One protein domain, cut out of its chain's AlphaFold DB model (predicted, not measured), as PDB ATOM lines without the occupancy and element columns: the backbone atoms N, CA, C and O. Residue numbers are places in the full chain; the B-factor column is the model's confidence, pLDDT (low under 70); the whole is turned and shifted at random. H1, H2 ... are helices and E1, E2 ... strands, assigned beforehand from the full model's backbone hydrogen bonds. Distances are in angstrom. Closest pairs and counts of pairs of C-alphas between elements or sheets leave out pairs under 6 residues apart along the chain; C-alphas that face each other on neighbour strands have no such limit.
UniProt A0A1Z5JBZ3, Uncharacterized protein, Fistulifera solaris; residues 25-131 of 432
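What this domain is: This is residues 25 to 131 of the 432 residues of an uncharacterized protein of Fistulifera solaris (UniProt A0A1Z5JBZ3). The chain is wound into two rows of roughly aligned helices: H2, H5 and H8 lie side by side in one row, H3 and H6 in the other, running the opposite way. H1 sits loosely at one end of this stack, and the small hairpin E1 and E2 lies at the other end, near H8. The printed part has 107 residues, with eight named helices and two named strands in the order H1 H2 H3 H4 H5 H6 H7 E1 E2 H8; the sheet, E1 - E2, is antiparallel, and the class is mostly helix. It is compact, with a radius of gyration of the C-alphas of 13.4 A and spans of 39 by 30 by 26 A.

Where its parts are: Find C-alpha 110 at (5.549, -15.941, 26.216), where E1, residues 110 to 112, begins; E2 is residues 117 to 119. Then comes H8, residues 121 to 128, 10.4 A long, ending at C-alpha 128, (-5.817, -17.652, 18.790). Go back to C-alpha 25 at (-20.132, -13.974, 40.223) for H1, residues 25 to 37, 18.3 A. From there look for H2, 44 to 52, 12.6 A; H3, 57 to 66, 14.4 A; H4, 68 to 71; H5, 81 to 87, 9.9 A; H6, 92 to 101, 14.2 A; and H7, 103 to 107.

How they stand to each other: Start at the hairpin E1 and E2, where N 112 and O 117 are 2.8 A apart and N 119 and O 110 are 2.9 A apart, both within hydrogen-bond range. The closest C-alphas of E1 and H8 are those of Cys 112 and Tyr 124, 8.0 A apart. H8 touches H7, closest at the C-alphas of Leu 106 and Pro 121, 5.9 A. H8 also touches H5, closest at Gln 87 and Tyr 128, 5.9 A between C-alphas, the same way at a shallow tilt of 28 degrees. H5 touches H2 the same way, a shallow tilt of 23 degrees, with the C-alphas of Cys 48 and Ala 81 5.5 A apart. H5 and H6 form a helical hairpin at a shallow tilt of 22 degrees, closest at C-alphas 82 and 98, 6.0 A. H6 touches H3 the same way at 8 degrees, a shallow tilt, closest at C-alphas 57 and 94, 5.8 A. H4 touches H2, closest at C-alphas 44 and 70, 4.9 A. H1 is close to but not clearly touching H2, 7.6 A between C-alphas 28 and 50. H1, H2, H3, H5, H6 and H8 have every O i to N i+4 pair within hydrogen-bond range; H7 has 0 of 1, but 2 of 2 O i to N i+3 pairs, and H4 is too short for an i+4 pair.

The domain as a whole: Look for the two C-alphas farthest apart at Asp 37 and Asn 115, 40.2 A. The printed part has no cut and no long link. The mean pLDDT of the printed part is 90.2, and residues 25, 27 and 28 are under 70.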
ATOM      1  N   GLU A  25     -20.039 -15.358  39.744       61.22
ATOM      2  CA  GLU A  25     -20.132 -13.974  40.223       61.22
ATOM      3  C   GLU A  25     -19.671 -13.715  41.682       61.22
ATOM      4  O   GLU A  25     -18.954 -12.736  41.906       61.22
ATOM      5  N   PRO A  26     -19.954 -14.569  42.694       71.81
ATOM      6  CA  PRO A  26     -19.608 -14.240  44.081       71.81
ATOM      7  C   PRO A  26     -18.109 -14.356  44.388       71.81
ATOM      8  O   PRO A  26     -17.630 -13.785  45.368       71.81
ATOM      9  N   ALA A  27     -17.337 -15.103  43.594       68.75
ATOM     10  CA  ALA A  27     -15.882 -15.127  43.736       68.75
ATOM     11  C   ALA A  27     -15.266 -13.850  43.156       68.75
ATOM     12  O   ALA A  27     -14.444 -13.220  43.815       68.75
ATOM     13  N   LEU A  28     -15.699 -13.430  41.966       68.75
ATOM     14  CA  LEU A  28     -15.199 -12.217  41.319       68.75
ATOM     15  C   LEU A  28     -15.535 -10.961  42.132       68.75
ATOM     16  O   LEU A  28     -14.657 -10.133  42.355       68.75
ATOM     17  N   ALA A  29     -16.763 -10.864  42.650       72.81
ATOM     18  CA  ALA A  29     -17.184  -9.752  43.502       72.81
ATOM     19  C   ALA A  29     -16.350  -9.649  44.792       72.81
ATOM     20  O   ALA A  29     -16.000  -8.552  45.215       72.81
ATOM     21  N   ARG A  30     -15.973 -10.786  45.396       75.56
ATOM     22  CA  ARG A  30     -15.095 -10.808  46.579       75.56
ATOM     23  C   ARG A  30     -13.666 -10.378  46.255       75.56
ATOM     24  O   ARG A  30     -13.104  -9.595  47.010       75.56
ATOM     25  N   HIS A  31     -13.098 -10.842  45.141       70.81
ATOM     26  CA  HIS A  31     -11.774 -10.384  44.699       70.81
ATOM     27  C   HIS A  31     -11.782  -8.895  44.341       70.81
ATOM     28  O   HIS A  31     -10.822  -8.197  44.638       70.81
ATOM     29  N   TRP A  32     -12.877  -8.397  43.764       72.31
ATOM     30  CA  TRP A  32     -13.053  -6.976  43.485       72.31
ATOM     31  C   TRP A  32     -13.138  -6.133  44.758       72.31
ATOM     32  O   TRP A  32     -12.431  -5.141  44.881       72.31
ATOM     33  N   GLN A  33     -13.960  -6.531  45.730       77.88
ATOM     34  CA  GLN A  33     -14.048  -5.801  46.995       77.88
ATOM     35  C   GLN A  33     -12.690  -5.791  47.713       77.88
ATOM     36  O   GLN A  33     -12.235  -4.749  48.169       77.88
ATOM     37  N   MET A  34     -11.985  -6.925  47.704       75.06
ATOM     38  CA  MET A  34     -10.626  -7.030  48.235       75.06
ATOM     39  C   MET A  34      -9.631  -6.128  47.493       75.06
ATOM     40  O   MET A  34      -8.773  -5.526  48.127       75.06
ATOM     41  N   ALA A  35      -9.767  -6.004  46.170       71.81
ATOM     42  CA  ALA A  35      -8.966  -5.112  45.339       71.81
ATOM     43  C   ALA A  35      -9.180  -3.630  45.685       71.81
ATOM     44  O   ALA A  35      -8.229  -2.852  45.690       71.81
ATOM     45  N   VAL A  36     -10.423  -3.248  45.986       74.56
ATOM     46  CA  VAL A  36     -10.770  -1.887  46.411       74.56
ATOM     47  C   VAL A  36     -10.241  -1.604  47.816       74.56
ATOM     48  O   VAL A  36      -9.632  -0.560  48.037       74.56
ATOM     49  N   ASP A  37     -10.436  -2.537  48.748       82.75
ATOM     50  CA  ASP A  37     -10.072  -2.344  50.153       82.75
ATOM     51  C   ASP A  37      -8.550  -2.429  50.372       82.75
ATOM     52  O   ASP A  37      -8.005  -1.737  51.230       82.75
ATOM     53  N   ASN A  38      -7.853  -3.269  49.598       83.56
ATOM     54  CA  ASN A  38      -6.413  -3.506  49.703       83.56
ATOM     55  C   ASN A  38      -5.787  -3.695  48.306       83.56
ATOM     56  O   ASN A  38      -5.551  -4.828  47.873       83.56
ATOM     57  N   PRO A  39      -5.454  -2.608  47.587       76.75
ATOM     58  CA  PRO A  39      -4.918  -2.695  46.225       76.75
ATOM     59  C   PRO A  39      -3.565  -3.422  46.135       76.75
ATOM     60  O   PRO A  39      -3.204  -3.920  45.070       76.75
ATOM     61  N   SER A  40      -2.829  -3.533  47.247       80.88
ATOM     62  CA  SER A  40      -1.593  -4.320  47.357       80.88
ATOM     63  C   SER A  40      -1.820  -5.835  47.313       80.88
ATOM     64  O   SER A  40      -0.898  -6.571  46.970       80.88
ATOM     65  N   CYS A  41      -3.026  -6.313  47.634       84.19
ATOM     66  CA  CYS A  41      -3.373  -7.734  47.574       84.19
ATOM     67  C   CYS A  41      -3.664  -8.211  46.146       84.19
ATOM     68  O   CYS A  41      -3.744  -9.415  45.905       84.19
ATOM     69  N   ILE A  42      -3.835  -7.288  45.196       88.44
ATOM     70  CA  ILE A  42      -4.046  -7.631  43.796       88.44
ATOM     71  C   ILE A  42      -2.687  -7.984  43.209       88.44
ATOM     72  O   ILE A  42      -1.797  -7.142  43.109       88.44
ATOM     73  N   THR A  43      -2.523  -9.238  42.814       91.56
ATOM     74  CA  THR A  43      -1.321  -9.712  42.134       91.56
ATOM     75  C   THR A  43      -1.545  -9.760  40.624       91.56
ATOM     76  O   THR A  43      -2.681  -9.751  40.134       91.56
ATOM     77  N   HIS A  44      -0.452  -9.840  39.863       93.38
ATOM     78  CA  HIS A  44      -0.509 -10.076  38.419       93.38
ATOM     79  C   HIS A  44      -1.280 -11.375  38.088       93.38
ATOM     80  O   HIS A  44      -2.078 -11.406  37.147       93.38
ATOM     81  N   GLU A  45      -1.143 -12.419  38.912       91.38
ATOM     82  CA  GLU A  45      -1.901 -13.669  38.783       91.38
ATOM     83  C   GLU A  45      -3.423 -13.473  38.921       91.38
ATOM     84  O   GLU A  45      -4.195 -14.058  38.148       91.38
ATOM     85  N   ILE A  46      -3.872 -12.623  39.854       91.25
ATOM     86  CA  ILE A  46      -5.298 -12.296  40.008       91.25
ATOM     87  C   ILE A  46      -5.808 -11.584  38.755       91.25
ATOM     88  O   ILE A  46      -6.841 -11.986  38.218       91.25
ATOM     89  N   LEU A  47      -5.068 -10.598  38.231       94.44
ATOM     90  CA  LEU A  47      -5.440  -9.931  36.979       94.44
ATOM     91  C   LEU A  47      -5.531 -10.934  35.820       94.44
ATOM     92  O   LEU A  47      -6.523 -10.947  35.091       94.44
ATOM     93  N   CYS A  48      -4.542 -11.818  35.668       95.12
ATOM     94  CA  CYS A  48      -4.558 -12.862  34.641       95.12
ATOM     95  C   CYS A  48      -5.763 -13.798  34.787       95.12
ATOM     96  O   CYS A  48      -6.397 -14.163  33.795       95.12
ATOM     97  N   THR A  49      -6.106 -14.173  36.017       93.19
ATOM     98  CA  THR A  49      -7.282 -14.998  36.301       93.19
ATOM     99  C   THR A  49      -8.564 -14.258  35.935       93.19
ATOM    100  O   THR A  49      -9.415 -14.829  35.257       93.19
ATOM    101  N   MET A  50      -8.677 -12.973  36.278       93.25
ATOM    102  CA  MET A  50      -9.816 -12.142  35.888       93.25
ATOM    103  C   MET A  50      -9.960 -12.060  34.371       93.25
ATOM    104  O   MET A  50     -11.057 -12.294  33.877       93.25
ATOM    105  N   LEU A  51      -8.873 -11.814  33.629       96.00
ATOM    106  CA  LEU A  51      -8.880 -11.753  32.160       96.00
ATOM    107  C   LEU A  51      -9.410 -13.045  31.517       96.00
ATOM    108  O   LEU A  51     -10.147 -12.980  30.533       96.00
ATOM    109  N   ARG A  52      -9.125 -14.217  32.102       95.44
ATOM    110  CA  ARG A  52      -9.687 -15.504  31.643       95.44
ATOM    111  C   ARG A  52     -11.207 -15.598  31.796       95.44
ATOM    112  O   ARG A  52     -11.828 -16.406  31.114       95.44
ATOM    113  N   HIS A  53     -11.791 -14.788  32.672       94.50
ATOM    114  CA  HIS A  53     -13.228 -14.714  32.924       94.50
ATOM    115  C   HIS A  53     -13.916 -13.542  32.212       94.50
ATOM    116  O   HIS A  53     -15.078 -13.278  32.502       94.50
ATOM    117  N   HIS A  54     -13.239 -12.879  31.266       93.88
ATOM    118  CA  HIS A  54     -13.795 -11.784  30.460       93.88
ATOM    119  C   HIS A  54     -14.399 -10.659  31.322       93.88
ATOM    120  O   HIS A  54     -15.611 -10.431  31.304       93.88
ATOM    121  N   PRO A  55     -13.567  -9.956  32.107       93.00
ATOM    122  CA  PRO A  55     -14.051  -8.909  32.986       93.00
ATOM    123  C   PRO A  55     -14.536  -7.719  32.141       93.00
ATOM    124  O   PRO A  55     -13.996  -7.480  31.057       93.00
ATOM    125  N   PRO A  56     -15.508  -6.930  32.623       94.06
ATOM    126  CA  PRO A  56     -15.901  -5.696  31.952       94.06
ATOM    127  C   PRO A  56     -14.720  -4.722  31.814       94.06
ATOM    128  O   PRO A  56     -13.890  -4.618  32.718       94.06
ATOM    129  N   LEU A  57     -14.674  -3.938  30.730       95.31
ATOM    130  CA  LEU A  57     -13.592  -2.973  30.475       95.31
ATOM    131  C   LEU A  57     -13.328  -2.022  31.655       95.31
ATOM    132  O   LEU A  57     -12.176  -1.828  32.039       95.31
ATOM    133  N   HIS A  58     -14.386  -1.461  32.250       92.69
ATOM    134  CA  HIS A  58     -14.262  -0.501  33.352       92.69
ATOM    135  C   HIS A  58     -13.581  -1.112  34.587       92.69
ATOM    136  O   HIS A  58     -12.803  -0.437  35.248       92.69
ATOM    137  N   VAL A  59     -13.807  -2.404  34.858       91.56
ATOM    138  CA  VAL A  59     -13.160  -3.140  35.957       91.56
ATOM    139  C   VAL A  59     -11.650  -3.193  35.727       91.56
ATOM    140  O   VAL A  59     -10.873  -2.875  36.623       91.56
ATOM    141  N   VAL A  60     -11.222  -3.537  34.509       95.06
ATOM    142  CA  VAL A  60      -9.794  -3.596  34.158       95.06
ATOM    143  C   VAL A  60      -9.155  -2.209  34.213       95.06
ATOM    144  O   VAL A  60      -8.076  -2.059  34.785       95.06
ATOM    145  N   GLN A  61      -9.827  -1.190  33.676       95.38
ATOM    146  CA  GLN A  61      -9.348   0.194  33.714       95.38
ATOM    147  C   GLN A  61      -9.162   0.689  35.150       95.38
ATOM    148  O   GLN A  61      -8.110   1.237  35.476       95.38
ATOM    149  N   SER A  62     -10.142   0.450  36.023       91.88
ATOM    150  CA  SER A  62     -10.044   0.792  37.439       91.88
ATOM    151  C   SER A  62      -8.875   0.072  38.121       91.88
ATOM    152  O   SER A  62      -8.086   0.735  38.790       91.88
ATOM    153  N   LEU A  63      -8.680  -1.234  37.896       92.88
ATOM    154  CA  LEU A  63      -7.542  -1.975  38.470       92.88
ATOM    155  C   LEU A  63      -6.194  -1.410  38.017       92.88
ATOM    156  O   LEU A  63      -5.313  -1.170  38.841       92.88
ATOM    157  N   LEU A  64      -6.042  -1.157  36.718       94.44
ATOM    158  CA  LEU A  64      -4.803  -0.613  36.161       94.44
ATOM    159  C   LEU A  64      -4.563   0.845  36.577       94.44
ATOM    160  O   LEU A  64      -3.409   1.265  36.659       94.44
ATOM    161  N   SER A  65      -5.625   1.604  36.873       93.31
ATOM    162  CA  SER A  65      -5.518   2.955  37.437       93.31
ATOM    163  C   SER A  65      -5.055   2.949  38.896       93.31
ATOM    164  O   SER A  65      -4.288   3.826  39.287       93.31
ATOM    165  N   LEU A  66      -5.467   1.942  39.678       91.19
ATOM    166  CA  LEU A  66      -5.029   1.754  41.063       91.19
ATOM    167  C   LEU A  66      -3.580   1.275  41.123       91.19
ATOM    168  O   LEU A  66      -2.791   1.772  41.925       91.19
ATOM    169  N   ASN A  67      -3.219   0.316  40.269       92.00
ATOM    170  CA  ASN A  67      -1.869  -0.211  40.214       92.00
ATOM    171  C   ASN A  67      -1.481  -0.623  38.786       92.00
ATOM    172  O   ASN A  67      -1.769  -1.724  38.314       92.00
ATOM    173  N   ARG A  68      -0.726   0.246  38.108       92.88
ATOM    174  CA  ARG A  68      -0.243  -0.006  36.742       92.88
ATOM    175  C   ARG A  68       0.764  -1.158  36.664       92.88
ATOM    176  O   ARG A  68       0.918  -1.758  35.604       92.88
ATOM    177  N   THR A  69       1.422  -1.501  37.776       92.38
ATOM    178  CA  THR A  69       2.388  -2.612  37.814       92.38
ATOM    179  C   THR A  69       1.717  -3.978  37.665       92.38
ATOM    180  O   THR A  69       2.389  -4.924  37.278       92.38
ATOM    181  N   LEU A  70       0.391  -4.071  37.844       93.00
ATOM    182  CA  LEU A  70      -0.377  -5.296  37.592       93.00
ATOM    183  C   LEU A  70      -0.304  -5.766  36.138       93.00
ATOM    184  O   LEU A  70      -0.426  -6.957  35.885       93.00
ATOM    185  N   ALA A  71      -0.122  -4.848  35.182       93.00
ATOM    186  CA  ALA A  71       0.079  -5.217  33.783       93.00
ATOM    187  C   ALA A  71       1.487  -5.774  33.525       93.00
ATOM    188  O   ALA A  71       1.678  -6.501  32.552       93.00
ATOM    189  N   VAL A  72       2.466  -5.435  34.372       92.62
ATOM    190  CA  VAL A  72       3.869  -5.823  34.211       92.62
ATOM    191  C   VAL A  72       4.051  -7.263  34.669       92.62
ATOM    192  O   VAL A  72       3.751  -7.603  35.806       92.62
ATOM    193  N   CYS A  73       4.587  -8.107  33.789       89.81
ATOM    194  CA  CYS A  73       4.885  -9.500  34.114       89.81
ATOM    195  C   CYS A  73       6.047  -9.572  35.124       89.81
ATOM    196  O   CYS A  73       7.150  -9.114  34.788       89.81
ATOM    197  N   PRO A  74       5.850 -10.171  36.313       87.00
ATOM    198  CA  PRO A  74       6.936 -10.450  37.248       87.00
ATOM    199  C   PRO A  74       8.026 -11.323  36.603       87.00
ATOM    200  O   PRO A  74       7.725 -12.093  35.687       87.00
ATOM    201  N   PRO A  75       9.288 -11.259  37.070       80.44
ATOM    202  CA  PRO A  75      10.386 -12.054  36.508       80.44
ATOM    203  C   PRO A  75      10.158 -13.569  36.619       80.44
ATOM    204  O   PRO A  75      10.618 -14.312  35.753       80.44
ATOM    205  N   ASN A  76       9.420 -14.007  37.645       76.12
ATOM    206  CA  ASN A  76       9.127 -15.417  37.914       76.12
ATOM    207  C   ASN A  76       7.901 -15.925  37.141       76.12
ATOM    208  O   ASN A  76       7.701 -17.131  37.004       76.12
ATOM    209  N   GLU A  77       7.084 -15.022  36.597       77.56
ATOM    210  CA  GLU A  77       5.911 -15.402  35.824       77.56
ATOM    211  C   GLU A  77       6.251 -15.580  34.346       77.56
ATOM    212  O   GLU A  77       6.974 -14.801  33.724       77.56
ATOM    213  N   MET A  78       5.706 -16.641  33.750       79.00
ATOM    214  CA  MET A  78       6.037 -16.997  32.372       79.00
ATOM    215  C   MET A  78       5.204 -16.253  31.324       79.00
ATOM    216  O   MET A  78       5.635 -16.170  30.172       79.00
ATOM    217  N   THR A  79       4.012 -15.763  31.681       88.75
ATOM    218  CA  THR A  79       3.025 -15.278  30.703       88.75
ATOM    219  C   THR A  79       2.514 -13.888  31.078       88.75
ATOM    220  O   THR A  79       1.758 -13.777  32.035       88.75
ATOM    221  N   PRO A  80       2.862 -12.842  30.311       93.75
ATOM    222  CA  PRO A  80       2.311 -11.502  30.479       93.75
ATOM    223  C   PRO A  80       0.781 -11.451  30.415       93.75
ATOM    224  O   PRO A  80       0.172 -12.140  29.590       93.75
ATOM    225  N   ALA A  81       0.174 -10.536  31.174       96.38
ATOM    226  CA  ALA A  81      -1.263 -10.252  31.123       96.38
ATOM    227  C   ALA A  81      -1.784  -9.998  29.692       96.38
ATOM    228  O   ALA A  81      -2.863 -10.470  29.334       96.38
ATOM    229  N   LEU A  82      -0.993  -9.330  28.837       97.31
ATOM    230  CA  LEU A  82      -1.328  -9.125  27.423       97.31
ATOM    231  C   LEU A  82      -1.545 -10.457  26.680       97.31
ATOM    232  O   LEU A  82      -2.549 -10.618  25.989       97.31
ATOM    233  N   HIS A  83      -0.649 -11.435  26.844       96.94
ATOM    234  CA  HIS A  83      -0.779 -12.757  26.218       96.94
ATOM    235  C   HIS A  83      -1.990 -13.522  26.746       96.94
ATOM    236  O   HIS A  83      -2.681 -14.170  25.957       96.94
ATOM    237  N   VAL A  84      -2.282 -13.406  28.045       96.81
ATOM    238  CA  VAL A  84      -3.487 -13.998  28.644       96.81
ATOM    239  C   VAL A  84      -4.745 -13.381  28.035       96.81
ATOM    240  O   VAL A  84      -5.616 -14.120  27.588       96.81
ATOM    241  N   GLY A  85      -4.819 -12.052  27.917       96.94
ATOM    242  CA  GLY A  85      -5.955 -11.378  27.284       96.94
ATOM    243  C   GLY A  85      -6.169 -11.804  25.826       96.94
ATOM    244  O   GLY A  85      -7.306 -12.024  25.397       96.94
ATOM    245  N   LEU A  86      -5.083 -11.983  25.067       97.12
ATOM    246  CA  LEU A  86      -5.137 -12.478  23.686       97.12
ATOM    247  C   LEU A  86      -5.625 -13.928  23.606       97.12
ATOM    248  O   LEU A  86      -6.476 -14.241  22.772       97.12
ATOM    249  N   GLN A  87      -5.105 -14.805  24.465       96.19
ATOM    250  CA  GLN A  87      -5.496 -16.215  24.519       96.19
ATOM    251  C   GLN A  87      -6.956 -16.379  24.958       96.19
ATOM    252  O   GLN A  87      -7.681 -17.209  24.412       96.19
ATOM    253  N   SER A  88      -7.387 -15.571  25.922       96.31
ATOM    254  CA  SER A  88      -8.736 -15.574  26.478       96.31
ATOM    255  C   SER A  88      -9.721 -14.737  25.671       96.31
ATOM    256  O   SER A  88     -10.781 -14.436  26.186       96.31
ATOM    257  N   ASN A  89      -9.420 -14.344  24.427       96.50
ATOM    258  CA  ASN A  89     -10.355 -13.613  23.561       96.50
ATOM    259  C   ASN A  89     -11.007 -12.386  24.243       96.50
ATOM    260  O   ASN A  89     -12.210 -12.159  24.112       96.50
ATOM    261  N   CYS A  90     -10.222 -11.613  25.003       97.19
ATOM    262  CA  CYS A  90     -10.688 -10.368  25.615       97.19
ATOM    263  C   CYS A  90     -11.061  -9.324  24.550       97.19
ATOM    264  O   CYS A  90     -10.522  -9.321  23.437       97.19
ATOM    265  N   GLU A  91     -11.957  -8.404  24.910       97.38
ATOM    266  CA  GLU A  91     -12.365  -7.300  24.042       97.38
ATOM    267  C   GLU A  91     -11.165  -6.456  23.586       97.38
ATOM    268  O   GLU A  91     -10.204  -6.259  24.332       97.38
ATOM    269  N   LEU A  92     -11.234  -5.909  22.367       97.69
ATOM    270  CA  LEU A  92     -10.155  -5.099  21.790       97.69
ATOM    271  C   LEU A  92      -9.771  -3.913  22.691       97.69
ATOM    272  O   LEU A  92      -8.590  -3.607  22.825       97.69
ATOM    273  N   ALA A  93     -10.752  -3.291  23.350       97.69
ATOM    274  CA  ALA A  93     -10.522  -2.183  24.273       97.69
ATOM    275  C   ALA A  93      -9.719  -2.603  25.519       97.69
ATOM    276  O   ALA A  93      -8.874  -1.845  25.986       97.69
ATOM    277  N   ILE A  94      -9.922  -3.828  26.023       97.81
ATOM    278  CA  ILE A  94      -9.129  -4.379  27.132       97.81
ATOM    279  C   ILE A  94      -7.687  -4.602  26.671       97.81
ATOM    280  O   ILE A  94      -6.754  -4.247  27.385       97.81
ATOM    281  N   ILE A  95      -7.494  -5.139  25.461       98.25
ATOM    282  CA  ILE A  95      -6.155  -5.326  24.887       98.25
ATOM    283  C   ILE A  95      -5.435  -3.983  24.723       98.25
ATOM    284  O   ILE A  95      -4.278  -3.870  25.122       98.25
ATOM    285  N   ALA A  96      -6.115  -2.964  24.192       97.62
ATOM    286  CA  ALA A  96      -5.566  -1.615  24.083       97.62
ATOM    287  C   ALA A  96      -5.179  -1.053  25.460       97.62
ATOM    288  O   ALA A  96      -4.065  -0.573  25.634       97.62
ATOM    289  N   CYS A  97      -6.040  -1.222  26.468       97.50
ATOM    290  CA  CYS A  97      -5.765  -0.784  27.835       97.50
ATOM    291  C   CYS A  97      -4.526  -1.471  28.445       97.50
ATOM    292  O   CYS A  97      -3.724  -0.819  29.113       97.50
ATOM    293  N   LEU A  98      -4.324  -2.768  28.182       97.56
ATOM    294  CA  LEU A  98      -3.130  -3.500  28.623       97.56
ATOM    295  C   LEU A  98      -1.853  -3.015  27.916       97.56
ATOM    296  O   LEU A  98      -0.815  -2.899  28.566       97.56
ATOM    297  N   ILE A  99      -1.929  -2.711  26.615       97.06
ATOM    298  CA  ILE A  99      -0.809  -2.138  25.848       97.06
ATOM    299  C   ILE A  99      -0.458  -0.749  26.384       97.06
ATOM    300  O   ILE A  99       0.713  -0.469  26.620       97.06
ATOM    301  N   ASP A 100      -1.460   0.094  26.634       96.38
ATOM    302  CA  ASP A 100      -1.254   1.425  27.200       96.38
ATOM    303  C   ASP A 100      -0.615   1.333  28.587       96.38
ATOM    304  O   ASP A 100       0.309   2.087  28.904       96.38
ATOM    305  N   ALA A 101      -1.069   0.398  29.426       96.38
ATOM    306  CA  ALA A 101      -0.520   0.193  30.760       96.38
ATOM    307  C   ALA A 101       0.944  -0.273  30.726       96.38
ATOM    308  O   ALA A 101       1.738   0.244  31.518       96.38
ATOM    309  N   TRP A 102       1.299  -1.177  29.804       96.06
ATOM    310  CA  TRP A 102       2.653  -1.715  29.651       96.06
ATOM    311  C   TRP A 102       3.064  -1.908  28.174       96.06
ATOM    312  O   TRP A 102       2.966  -3.017  27.636       96.06
ATOM    313  N   PRO A 103       3.587  -0.861  27.511       95.12
ATOM    314  CA  PRO A 103       3.939  -0.919  26.089       95.12
ATOM    315  C   PRO A 103       5.024  -1.954  25.763       95.12
ATOM    316  O   PRO A 103       4.989  -2.593  24.711       95.12
ATOM    317  N   GLU A 104       5.976  -2.181  26.672       93.50
ATOM    318  CA  GLU A 104       7.057  -3.151  26.482       93.50
ATOM    319  C   GLU A 104       6.551  -4.604  26.414       93.50
ATOM    320  O   GLU A 104       7.281  -5.480  25.938       93.50
ATOM    321  N   ALA A 105       5.302  -4.871  26.823       94.31
ATOM    322  CA  ALA A 105       4.649  -6.172  26.665       94.31
ATOM    323  C   ALA A 105       4.634  -6.646  25.205       94.31
ATOM    324  O   ALA A 105       4.723  -7.848  24.946       94.31
ATOM    325  N   LEU A 106       4.583  -5.710  24.251       95.56
ATOM    326  CA  LEU A 106       4.611  -5.972  22.811       95.56
ATOM    327  C   LEU A 106       5.878  -6.703  22.348       95.56
ATOM    328  O   LEU A 106       5.846  -7.476  21.394       95.56
ATOM    329  N   LEU A 107       6.983  -6.515  23.070       93.88
ATOM    330  CA  LEU A 107       8.273  -7.138  22.773       93.88
ATOM    331  C   LEU A 107       8.491  -8.441  23.555       93.88
ATOM    332  O   LEU A 107       9.447  -9.179  23.294       93.88
ATOM    333  N   ARG A 108       7.634  -8.739  24.538       92.44
ATOM    334  CA  ARG A 108       7.794  -9.906  25.407       92.44
ATOM    335  C   ARG A 108       7.307 -11.164  24.708       92.44
ATOM    336  O   ARG A 108       6.203 -11.228  24.180       92.44
ATOM    337  N   LYS A 109       8.132 -12.209  24.748       93.62
ATOM    338  CA  LYS A 109       7.752 -13.528  24.245       93.62
ATOM    339  C   LYS A 109       7.283 -14.405  25.395       93.62
ATOM    340  O   LYS A 109       8.024 -14.580  26.360       93.62
ATOM    341  N   ALA A 110       6.104 -14.996  25.253       91.88
ATOM    342  CA  ALA A 110       5.549 -15.941  26.216       91.88
ATOM    343  C   ALA A 110       5.591 -17.364  25.644       91.88
ATOM    344  O   ALA A 110       5.417 -17.533  24.431       91.88
ATOM    345  N   PRO A 111       5.820 -18.400  26.470       90.19
ATOM    346  CA  PRO A 111       5.711 -19.778  26.013       90.19
ATOM    347  C   PRO A 111       4.273 -20.059  25.562       90.19
ATOM    348  O   PRO A 111       3.317 -19.646  26.210       90.19
ATOM    349  N   CYS A 112       4.116 -20.755  24.439       88.62
ATOM    350  CA  CYS A 112       2.821 -21.143  23.895       88.62
ATOM    351  C   CYS A 112       2.750 -22.659  23.685       88.62
ATOM    352  O   CYS A 112       3.622 -23.261  23.051       88.62
ATOM    353  N   GLY A 113       1.670 -23.269  24.182       83.06
ATOM    354  CA  GLY A 113       1.382 -24.693  24.016       83.06
ATOM    355  C   GLY A 113       2.362 -25.629  24.735       83.06
ATOM    356  O   GLY A 113       3.186 -25.216  25.549       83.06
ATOM    357  N   ARG A 114       2.267 -26.927  24.419       79.69
ATOM    358  CA  ARG A 114       3.071 -27.987  25.063       79.69
ATOM    359  C   ARG A 114       4.566 -27.881  24.759       79.69
ATOM    360  O   ARG A 114       5.383 -28.213  25.605       79.69
ATOM    361  N   ASN A 115       4.911 -27.370  23.579       80.50
ATOM    362  CA  ASN A 115       6.296 -27.257  23.119       80.50
ATOM    363  C   ASN A 115       7.010 -26.015  23.677       80.50
ATOM    364  O   ASN A 115       8.162 -25.778  23.331       80.50
ATOM    365  N   GLN A 116       6.321 -25.201  24.491       86.19
ATOM    366  CA  GLN A 116       6.846 -23.970  25.092       86.19
ATOM    367  C   GLN A 116       7.476 -23.001  24.077       86.19
ATOM    368  O   GLN A 116       8.367 -22.222  24.417       86.19
ATOM    369  N   VAL A 117       7.003 -23.020  22.824       90.00
ATOM    370  CA  VAL A 117       7.511 -22.126  21.778       90.00
ATOM    371  C   VAL A 117       7.219 -20.698  22.209       90.00
ATOM    372  O   VAL A 117       6.065 -20.337  22.436       90.00
ATOM    373  N   ARG A 118       8.270 -19.893  22.348       92.19
ATOM    374  CA  ARG A 118       8.158 -18.502  22.778       92.19
ATOM    375  C   ARG A 118       7.647 -17.635  21.632       92.19
ATOM    376  O   ARG A 118       8.348 -17.451  20.639       92.19
ATOM    377  N   MET A 119       6.441 -17.101  21.785       94.69
ATOM    378  CA  MET A 119       5.748 -16.301  20.776       94.69
ATOM    379  C   MET A 119       5.535 -14.871  21.276       94.69
ATOM    380  O   MET A 119       5.220 -14.657  22.450       94.69
ATOM    381  N   ASP A 120       5.717 -13.895  20.391       95.81
ATOM    382  CA  ASP A 120       5.344 -12.505  20.662       95.81
ATOM    383  C   ASP A 120       3.804 -12.326  20.638       95.81
ATOM    384  O   ASP A 120       3.078 -13.242  20.223       95.81
ATOM    385  N   PRO A 121       3.268 -11.184  21.108       97.00
ATOM    386  CA  PRO A 121       1.826 -10.939  21.133       97.00
ATOM    387  C   PRO A 121       1.173 -11.001  19.748       97.00
ATOM    388  O   PRO A 121       0.057 -11.504  19.618       97.00
ATOM    389  N   LEU A 122       1.865 -10.555  18.694       97.50
ATOM    390  CA  LEU A 122       1.336 -10.582  17.328       97.50
ATOM    391  C   LEU A 122       1.163 -12.023  16.825       97.50
ATOM    392  O   LEU A 122       0.133 -12.363  16.240       97.50
ATOM    393  N   MET A 123       2.139 -12.890  17.080       96.19
ATOM    394  CA  MET A 123       2.051 -14.319  16.804       96.19
ATOM    395  C   MET A 123       0.957 -14.991  17.639       96.19
ATOM    396  O   MET A 123       0.223 -15.818  17.097       96.19
ATOM    397  N   TYR A 124       0.797 -14.612  18.912       95.12
ATOM    398  CA  TYR A 124      -0.298 -15.092  19.765       95.12
ATOM    399  C   TYR A 124      -1.667 -14.733  19.179       95.12
ATOM    400  O   TYR A 124      -2.528 -15.602  19.032       95.12
ATOM    401  N   ALA A 125      -1.856 -13.480  18.765       97.00
ATOM    402  CA  ALA A 125      -3.089 -13.039  18.124       97.00
ATOM    403  C   ALA A 125      -3.339 -13.784  16.802       97.00
ATOM    404  O   ALA A 125      -4.444 -14.265  16.561       97.00
ATOM    405  N   LYS A 126      -2.300 -13.997  15.982       96.56
ATOM    406  CA  LYS A 126      -2.383 -14.836  14.773       96.56
ATOM    407  C   LYS A 126      -2.597 -16.321  15.063       96.56
ATOM    408  O   LYS A 126      -2.903 -17.067  14.138       96.56
ATOM    409  N   LEU A 127      -2.405 -16.800  16.284       95.50
ATOM    410  CA  LEU A 127      -2.683 -18.189  16.635       95.50
ATOM    411  C   LEU A 127      -4.120 -18.351  17.134       95.50
ATOM    412  O   LEU A 127      -4.841 -19.201  16.616       95.50
ATOM    413  N   TYR A 128      -4.537 -17.515  18.087       95.56
ATOM    414  CA  TYR A 128      -5.817 -17.652  18.790       95.56
ATOM    415  C   TYR A 128      -6.952 -16.805  18.200       95.56
ATOM    416  O   TYR A 128      -8.116 -17.170  18.332       95.56
ATOM    417  N   ARG A 129      -6.639 -15.688  17.533       95.56
ATOM    418  CA  ARG A 129      -7.611 -14.673  17.083       95.56
ATOM    419  C   ARG A 129      -7.398 -14.260  15.622       95.56
ATOM    420  O   ARG A 129      -7.520 -13.093  15.269       95.56
ATOM    421  N   ARG A 130      -7.112 -15.234  14.744       95.94
ATOM    422  CA  ARG A 130      -6.803 -15.031  13.305       95.94
ATOM    423  C   ARG A 130      -7.792 -14.153  12.540       95.94
ATOM    424  O   ARG A 130      -7.402 -13.535  11.558       95.94
ATOM    425  N   GLN A 131      -9.057 -14.167  12.945       97.25
ATOM    426  CA  GLN A 131     -10.147 -13.483  12.249       97.25
ATOM    427  C   GLN A 131     -10.299 -12.015  12.671       97.25
ATOM    428  O   GLN A 131     -10.980 -11.257  11.988       97.25
TER     429      GLN A 131